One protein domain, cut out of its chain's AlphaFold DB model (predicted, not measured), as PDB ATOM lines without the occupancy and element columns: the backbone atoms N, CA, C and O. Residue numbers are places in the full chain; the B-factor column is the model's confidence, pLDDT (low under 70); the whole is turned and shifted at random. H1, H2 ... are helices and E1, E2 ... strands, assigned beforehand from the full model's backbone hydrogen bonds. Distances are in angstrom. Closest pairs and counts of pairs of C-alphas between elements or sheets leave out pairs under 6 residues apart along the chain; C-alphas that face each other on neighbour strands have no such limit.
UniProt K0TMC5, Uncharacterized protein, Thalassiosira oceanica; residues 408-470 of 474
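Overview. This is residues 408 to 470 of the 474 residues of an uncharacterized protein of Thalassiosira oceanica (UniProt K0TMC5). A small antiparallel sheet, in the order E1, E2, E3, has helix H2 packed at its E3 edge and H1 set steeply on H2; the E1 and E2 hairpin lies at the far end. A long loop, residues 447 to 464, returns from H2 to E3. The 63 printed residues include two named helices and three named strands, along the chain E1 E2 H1 H2 E3; the class is mixed, with 31 residues, under half, in named elements. The whole is compact, radius of gyration of the C-alphas 10.6 A, spanning 29 by 21 by 20 A.

Along the chain. E2 is residues 416 to 420, 13.3 A; E1, 408 to 411, begins at C-alpha 408 (76.396, 161.313, 187.535). E3, 465 to 469, 13.2 A, ends at C-alpha 469 (79.187, 150.700, 183.165). H2 is 438 to 446, 12.1 A; H1 is 427 to 434, 10.8 A.

Arrangement. Inner strand E2 is antiparallel to E1 at 155 degrees, N 409 and O 418 being 2.8 A apart, and to E3 at 149 degrees, N 417 and O 468 being 2.8 A apart. H2 is on the sheet but only grazes it; its closest C-alphas to E3 are Asn 445 and Leu 467, 6.3 A. H1 also only grazes the sheet. H1 and H2 touch at a steep tilt of 67 degrees, opposite ways, closest C-alphas Ala 431 and Val 438, 5.2 A. In H1 and H2 every O i to N i+4 pair is within hydrogen-bond range.

Size, cuts and confidence. The farthest C-alphas, Glu 413 and Asn 457, are 30.2 A apart. The printed part has no cut; H2 to E3 is a long link. No printed residue is under 70 in pLDDT.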
ATOM      1  N   CYS A 408      76.238 162.758 187.495       93.75
ATOM      2  CA  CYS A 408      76.396 161.313 187.535       93.75
ATOM      3  C   CYS A 408      76.099 160.821 188.949       93.75
ATOM      4  O   CYS A 408      76.575 161.415 189.913       93.75
ATOM      5  N   VAL A 409      75.374 159.714 189.056       94.56
ATOM      6  CA  VAL A 409      75.175 158.976 190.305       94.56
ATOM      7  C   VAL A 409      75.827 157.612 190.148       94.56
ATOM      8  O   VAL A 409      75.482 156.855 189.240       94.56
ATOM      9  N   THR A 410      76.792 157.303 191.002       93.38
ATOM     10  CA  THR A 410      77.492 156.015 190.993       93.38
ATOM     11  C   THR A 410      76.751 155.022 191.887       93.38
ATOM     12  O   THR A 410      76.425 155.355 193.019       93.38
ATOM     13  N   GLN A 411      76.488 153.823 191.367       92.69
ATOM     14  CA  GLN A 411      75.880 152.693 192.077       92.69
ATOM     15  C   GLN A 411      76.908 151.552 192.132       92.69
ATOM     16  O   GLN A 411      76.885 150.669 191.260       92.69
ATOM     17  N   PRO A 412      77.872 151.599 193.074       89.50
ATOM     18  CA  PRO A 412      78.945 150.608 193.160       89.50
ATOM     19  C   PRO A 412      78.403 149.187 193.347       89.50
ATOM     20  O   PRO A 412      78.890 148.261 192.702       89.50
ATOM     21  N   GLU A 413      77.329 149.022 194.121       90.69
ATOM     22  CA  GLU A 413      76.662 147.741 194.370       90.69
ATOM     23  C   GLU A 413      76.089 147.098 193.098       90.69
ATOM     24  O   GLU A 413      76.027 145.876 192.990       90.69
ATOM     25  N   LYS A 414      75.736 147.908 192.091       92.19
ATOM     26  CA  LYS A 414      75.249 147.441 190.781       92.19
ATOM     27  C   LYS A 414      76.303 147.542 189.676       92.19
ATOM     28  O   LYS A 414      75.955 147.416 188.502       92.19
ATOM     29  N   LYS A 415      77.566 147.829 190.022       93.75
ATOM     30  CA  LYS A 415      78.683 148.039 189.082       93.75
ATOM     31  C   LYS A 415      78.350 148.997 187.921       93.75
ATOM     32  O   LYS A 415      78.813 148.832 186.790       93.75
ATOM     33  N   ARG A 416      77.536 150.028 188.179       94.94
ATOM     34  CA  ARG A 416      77.051 150.962 187.147       94.94
ATOM     35  C   ARG A 416      77.005 152.406 187.631       94.94
ATOM     36  O   ARG A 416      76.979 152.687 188.823       94.94
ATOM     37  N   ARG A 417      76.970 153.339 186.688       95.50
ATOM     38  CA  ARG A 417      76.742 154.768 186.929       95.50
ATOM     39  C   ARG A 417      75.557 155.245 186.095       95.50
ATOM     40  O   ARG A 417      75.398 154.843 184.944       95.50
ATOM     41  N   ILE A 418      74.729 156.098 186.681       96.56
ATOM     42  CA  ILE A 418      73.567 156.714 186.043       96.56
ATOM     43  C   ILE A 418      73.942 158.147 185.685       96.56
ATOM     44  O   ILE A 418      74.278 158.942 186.559       96.56
ATOM     45  N   TYR A 419      73.903 158.481 184.400       96.81
ATOM     46  CA  TYR A 419      74.131 159.834 183.905       96.81
ATOM     47  C   TYR A 419      72.806 160.498 183.529       96.81
ATOM     48  O   TYR A 419      72.043 159.939 182.742       96.81
ATOM     49  N   TYR A 420      72.547 161.697 184.050       96.12
ATOM     50  CA  TYR A 420      71.370 162.487 183.685       96.12
ATOM     51  C   TYR A 420      71.702 163.401 182.506       96.12
ATOM     52  O   TYR A 420      72.436 164.384 182.634       96.12
ATOM     53  N   SER A 421      71.173 163.045 181.339       95.50
ATOM     54  CA  SER A 421      71.538 163.661 180.060       95.50
ATOM     55  C   SER A 421      71.109 165.119 179.886       95.50
ATOM     56  O   SER A 421      70.091 165.586 180.406       95.50
ATOM     57  N   LEU A 422      71.902 165.849 179.097       94.69
ATOM     58  CA  LEU A 422      71.569 167.171 178.576       94.69
ATOM     59  C   LEU A 422      70.803 167.047 177.251       94.69
ATOM     60  O   LEU A 422      71.008 166.113 176.489       94.69
ATOM     61  N   VAL A 423      70.017 168.069 176.889       93.44
ATOM     62  CA  VAL A 423      69.262 168.129 175.608       93.44
ATOM     63  C   VAL A 423      70.151 167.960 174.370       93.44
ATOM     64  O   VAL A 423      69.702 167.534 173.308       93.44
ATOM     65  N   LYS A 424      71.421 168.358 174.480       94.81
ATOM     66  CA  LYS A 424      72.392 168.285 173.384       94.81
ATOM     67  C   LYS A 424      73.135 166.949 173.338       94.81
ATOM     68  O   LYS A 424      73.876 166.733 172.380       94.81
ATOM     69  N   ASP A 425      72.949 166.088 174.332       97.31
ATOM     70  CA  ASP A 425      73.671 164.830 174.419       97.31
ATOM     71  C   ASP A 425      73.057 163.799 173.461       97.31
ATOM     72  O   ASP A 425      71.856 163.517 173.467       97.31
ATOM     73  N   SER A 426      73.915 163.226 172.624       97.94
ATOM     74  CA  SER A 426      73.674 162.002 171.863       97.94
ATOM     75  C   SER A 426      74.470 160.833 172.439       97.94
ATOM     76  O   SER A 426      75.474 161.036 173.132       97.94
ATOM     77  N   THR A 427      74.098 159.604 172.073       97.50
ATOM     78  CA  THR A 427      74.807 158.378 172.486       97.50
ATOM     79  C   THR A 427      76.310 158.465 172.214       97.50
ATOM     80  O   THR A 427      77.123 158.191 173.094       97.50
ATOM     81  N   SER A 428      76.690 158.958 171.031       97.75
ATOM     82  CA  SER A 428      78.087 159.185 170.647       97.75
ATOM     83  C   SER A 428      78.814 160.229 171.506       97.75
ATOM     84  O   SER A 428      79.975 160.028 171.863       97.75
ATOM     85  N   THR A 429      78.158 161.335 171.871       97.88
ATOM     86  CA  THR A 429      78.775 162.356 172.736       97.88
ATOM     87  C   THR A 429      78.975 161.862 174.163       97.88
ATOM     88  O   THR A 429      80.002 162.166 174.765       97.88
ATOM     89  N   ILE A 430      78.046 161.054 174.677       97.06
ATOM     90  CA  ILE A 430      78.133 160.459 176.013       97.06
ATOM     91  C   ILE A 430      79.246 159.417 176.048       97.06
ATOM     92  O   ILE A 430      80.123 159.501 176.902       97.06
ATOM     93  N   ALA A 431      79.283 158.506 175.074       97.06
ATOM     94  CA  ALA A 431      80.364 157.535 174.933       97.06
ATOM     95  C   ALA A 431      81.738 158.228 174.904       97.06
ATOM     96  O   ALA A 431      82.622 157.898 175.693       97.06
ATOM     97  N   LYS A 432      81.882 159.298 174.108       97.19
ATOM     98  CA  LYS A 432      83.105 160.113 174.071       97.19
ATOM     99  C   LYS A 432      83.417 160.788 175.412       97.19
ATOM    100  O   LYS A 432      84.580 160.821 175.809       97.19
ATOM    101  N   LYS A 433      82.408 161.329 176.106       96.25
ATOM    102  CA  LYS A 433      82.560 161.996 177.413       96.25
ATOM    103  C   LYS A 433      83.094 161.040 178.478       96.25
ATOM    104  O   LYS A 433      83.937 161.439 179.274       96.25
ATOM    105  N   PHE A 434      82.640 159.789 178.463       95.50
ATOM    106  CA  PHE A 434      83.020 158.767 179.439       95.50
ATOM    107  C   PHE A 434      84.103 157.801 178.947       95.50
ATOM    108  O   PHE A 434      84.413 156.853 179.662       95.50
ATOM    109  N   LYS A 435      84.680 158.050 177.761       95.88
ATOM    110  CA  LYS A 435      85.668 157.182 177.097       95.88
ATOM    111  C   LYS A 435      85.202 155.720 176.975       95.88
ATOM    112  O   LYS A 435      85.988 154.798 177.143       95.88
ATOM    113  N   LEU A 436      83.918 155.520 176.693       95.94
ATOM    114  CA  LEU A 436      83.316 154.206 176.472       95.94
ATOM    115  C   LEU A 436      83.106 153.958 174.978       95.94
ATOM    116  O   LEU A 436      82.969 154.907 174.202       95.94
ATOM    117  N   ASP A 437      83.013 152.687 174.591       96.69
ATOM    118  CA  ASP A 437      82.526 152.333 173.261       96.69
ATOM    119  C   ASP A 437      81.032 152.681 173.141       96.69
ATOM    120  O   ASP A 437      80.237 152.459 174.059       96.69
ATOM    121  N   VAL A 438      80.648 153.245 171.997       97.69
ATOM    122  CA  VAL A 438      79.263 153.614 171.685       97.69
ATOM    123  C   VAL A 438      78.370 152.379 171.686       97.69
ATOM    124  O   VAL A 438      77.220 152.470 172.114       97.69
ATOM    125  N   ASP A 439      78.893 151.243 171.225       97.50
ATOM    126  CA  ASP A 439      78.119 150.010 171.104       97.50
ATOM    127  C   ASP A 439      77.779 149.433 172.494       97.50
ATOM    128  O   ASP A 439      76.627 149.085 172.736       97.50
ATOM    129  N   ILE A 440      78.687 149.540 173.476       96.50
ATOM    130  CA  ILE A 440      78.411 149.176 174.883       96.50
ATOM    131  C   ILE A 440      77.287 150.042 175.477       96.50
ATOM    132  O   ILE A 440      76.393 149.542 176.160       96.50
ATOM    133  N   VAL A 441      77.310 151.356 175.220       96.88
ATOM    134  CA  VAL A 441      76.264 152.269 175.716       96.88
ATOM    135  C   VAL A 441      74.907 151.948 175.081       96.88
ATOM    136  O   VAL A 441      73.879 152.037 175.760       96.88
ATOM    137  N   LEU A 442      74.893 151.574 173.796       97.50
ATOM    138  CA  LEU A 442      73.681 151.158 173.090       97.50
ATOM    139  C   LEU A 442      73.116 149.865 173.665       97.50
ATOM    140  O   LEU A 442      71.931 149.838 173.988       97.50
ATOM    141  N   ASP A 443      73.944 148.839 173.820       96.81
ATOM    142  CA  ASP A 443      73.498 147.512 174.242       96.81
ATOM    143  C   ASP A 443      72.868 147.545 175.637       96.81
ATOM    144  O   ASP A 443      71.770 147.025 175.828       96.81
ATOM    145  N   ILE A 444      73.488 148.257 176.583       96.31
ATOM    146  CA  ILE A 444      72.963 148.394 177.950       96.31
ATOM    147  C   ILE A 444      71.622 149.133 177.968       96.31
ATOM    148  O   ILE A 444      70.705 148.762 178.697       96.31
ATOM    149  N   ASN A 445      71.488 150.219 177.204       96.69
ATOM    150  CA  ASN A 445      70.287 151.052 177.285       96.69
ATOM    151  C   ASN A 445      69.149 150.551 176.391       96.69
ATOM    152  O   ASN A 445      68.005 150.839 176.709       96.69
ATOM    153  N   ARG A 446      69.416 149.770 175.338       97.19
ATOM    154  CA  ARG A 446      68.371 149.138 174.508       97.19
ATOM    155  C   ARG A 446      67.568 148.075 175.244       97.19
ATOM    156  O   ARG A 446      66.452 147.786 174.837       97.19
ATOM    157  N   GLN A 447      68.119 147.522 176.322       94.69
ATOM    158  CA  GLN A 447      67.412 146.594 177.205       94.69
ATOM    159  C   GLN A 447      66.346 147.293 178.066       94.69
ATOM    160  O   GLN A 447      65.612 146.631 178.790       94.69
ATOM    161  N   ARG A 448      66.262 148.631 178.022       93.12
ATOM    162  CA  ARG A 448      65.311 149.412 178.814       93.12
ATOM    163  C   ARG A 448      64.038 149.703 178.020       93.12
ATOM    164  O   ARG A 448      64.155 150.088 176.853       93.12
ATOM    165  N   PRO A 449      62.864 149.652 178.673       92.00
ATOM    166  CA  PRO A 449      61.606 150.003 178.031       92.00
ATOM    167  C   PRO A 449      61.652 151.444 177.506       92.00
ATOM    168  O   PRO A 449      61.989 152.376 178.243       92.00
ATOM    169  N   GLY A 450      61.353 151.622 176.219       92.94
ATOM    170  CA  GLY A 450      61.331 152.917 175.527       92.94
ATOM    171  C   GLY A 450      62.658 153.361 174.895       92.94
ATOM    172  O   GLY A 450      62.712 154.433 174.287       92.94
ATOM    173  N   PHE A 451      63.729 152.569 175.010       95.12
ATOM    174  CA  PHE A 451      65.050 152.853 174.426       95.12
ATOM    175  C   PHE A 451      65.497 151.809 173.384       95.12
ATOM    176  O   PHE A 451      66.633 151.843 172.906       95.12
ATOM    177  N   GLU A 452      64.613 150.906 172.967       96.62
ATOM    178  CA  GLU A 452      64.906 149.782 172.067       96.62
ATOM    179  C   GLU A 452      65.362 150.267 170.682       96.62
ATOM    180  O   GLU A 452      66.261 149.699 170.059       96.62
ATOM    181  N   SER A 453      64.786 151.379 170.212       96.19
ATOM    182  CA  SER A 453      65.082 151.992 168.907       96.19
ATOM    183  C   SER A 453      66.300 152.927 168.917       96.19
ATOM    184  O   SER A 453      66.555 153.650 167.949       96.19
ATOM    185  N   MET A 454      67.083 152.940 169.999       96.25
ATOM    186  CA  MET A 454      68.213 153.850 170.133       96.25
ATOM    187  C   MET A 454      69.319 153.550 169.108       96.25
ATOM    188  O   MET A 454      69.698 152.403 168.863       96.25
ATOM    189  N   THR A 455      69.870 154.604 168.511       97.69
ATOM    190  CA  THR A 455      70.961 154.567 167.527       97.69
ATOM    191  C   THR A 455      72.158 155.383 168.018       97.69
ATOM    192  O   THR A 455      72.067 156.119 169.006       97.69
ATOM    193  N   LYS A 456      73.291 155.320 167.302       96.69
ATOM    194  CA  LYS A 456      74.511 156.093 167.626       96.69
ATOM    195  C   LYS A 456      74.268 157.613 167.690       96.69
ATOM    196  O   LYS A 456      74.970 158.317 168.415       96.69
ATOM    197  N   ASN A 457      73.266 158.108 166.956       96.69
ATOM    198  CA  ASN A 457      72.927 159.530 166.842       96.69
ATOM    199  C   ASN A 457      71.637 159.918 167.576       96.69
ATOM    200  O   ASN A 457      71.237 161.082 167.507       96.69
ATOM    201  N   SER A 458      70.987 158.975 168.263       96.81
ATOM    202  CA  SER A 458      69.799 159.276 169.058       96.81
ATOM    203  C   SER A 458      70.146 160.308 170.127       96.81
ATOM    204  O   SER A 458      71.173 160.201 170.802       96.81
ATOM    205  N   ARG A 459      69.307 161.340 170.223       96.12
ATOM    206  CA  ARG A 459      69.402 162.372 171.253       96.12
ATOM    207  C   ARG A 459      68.541 161.974 172.430       96.12
ATOM    208  O   ARG A 459      67.455 161.431 172.238       96.12
ATOM    209  N   PHE A 460      69.026 162.274 173.620       93.25
ATOM    210  CA  PHE A 460      68.286 161.992 174.834       93.25
ATOM    211  C   PHE A 460      67.374 163.157 175.199       93.25
ATOM    212  O   PHE A 460      67.696 164.328 174.975       93.25
ATOM    213  N   GLY A 461      66.208 162.811 175.745       90.44
ATOM    214  CA  GLY A 461      65.315 163.782 176.351       90.44
ATOM    215  C   GLY A 461      65.990 164.459 177.539       90.44
ATOM    216  O   GLY A 461      66.949 163.954 178.125       90.44
ATOM    217  N   HIS A 462      65.469 165.618 177.913       88.19
ATOM    218  CA  HIS A 462      65.983 166.362 179.050       88.19
ATOM    219  C   HIS A 462      65.970 165.504 180.332       88.19
ATOM    220  O   HIS A 462      64.946 164.895 180.629       88.19
ATOM    221  N   ASN A 463      67.094 165.436 181.064       91.56
ATOM    222  CA  ASN A 463      67.228 164.669 182.309       91.56
ATOM    223  C   ASN A 463      66.885 163.174 182.159       91.56
ATOM    224  O   ASN A 463      66.564 162.510 183.144       91.56
ATOM    225  N   SER A 464      66.988 162.616 180.948       94.06
ATOM    226  CA  SER A 464      66.791 161.179 180.767       94.06
ATOM    227  C   SER A 464      67.945 160.437 181.447       94.06
ATOM    228  O   SER A 464      69.107 160.754 181.145       94.06
ATOM    229  N   PRO A 465      67.667 159.485 182.355       95.75
ATOM    230  CA  PRO A 465      68.707 158.691 182.990       95.75
ATOM    231  C   PRO A 465      69.313 157.755 181.949       95.75
ATOM    232  O   PRO A 465      68.578 157.135 181.183       95.75
ATOM    233  N   ILE A 466      70.637 157.646 181.918       96.75
ATOM    234  CA  ILE A 466      71.394 156.786 181.002       96.75
ATOM    235  C   ILE A 466      72.291 155.894 181.837       96.75
ATOM    236  O   ILE A 466      73.082 156.386 182.644       96.75
ATOM    237  N   LEU A 467      72.168 154.586 181.641       97.12
ATOM    238  CA  LEU A 467      72.996 153.613 182.336       97.12
ATOM    239  C   LEU A 467      74.337 153.496 181.619       97.12
ATOM    240  O   LEU A 467      74.389 153.312 180.403       97.12
ATOM    241  N   LEU A 468      75.421 153.603 182.375       96.81
ATOM    242  CA  LEU A 468      76.781 153.414 181.895       96.81
ATOM    243  C   LEU A 468      77.483 152.415 182.825       96.81
ATOM    244  O   LEU A 468      77.240 152.437 184.034       96.81
ATOM    245  N   PRO A 469      78.385 151.567 182.316       96.00
ATOM    246  CA  PRO A 469      79.187 150.700 183.165       96.00
ATOM    247  C   PRO A 469      80.130 151.544 184.032       96.00
ATOM    248  O   PRO A 469      80.631 152.595 183.590       96.00
ATOM    249  N   LEU A 470      80.378 151.089 185.264       92.00
ATOM    250  CA  LEU A 470      81.566 151.504 186.005       92.00
ATOM    251  C   LEU A 470      82.736 150.793 185.340       92.00
ATOM    252  O   LEU A 470      82.922 149.595 185.510       92.00
TER     253      LEU A 470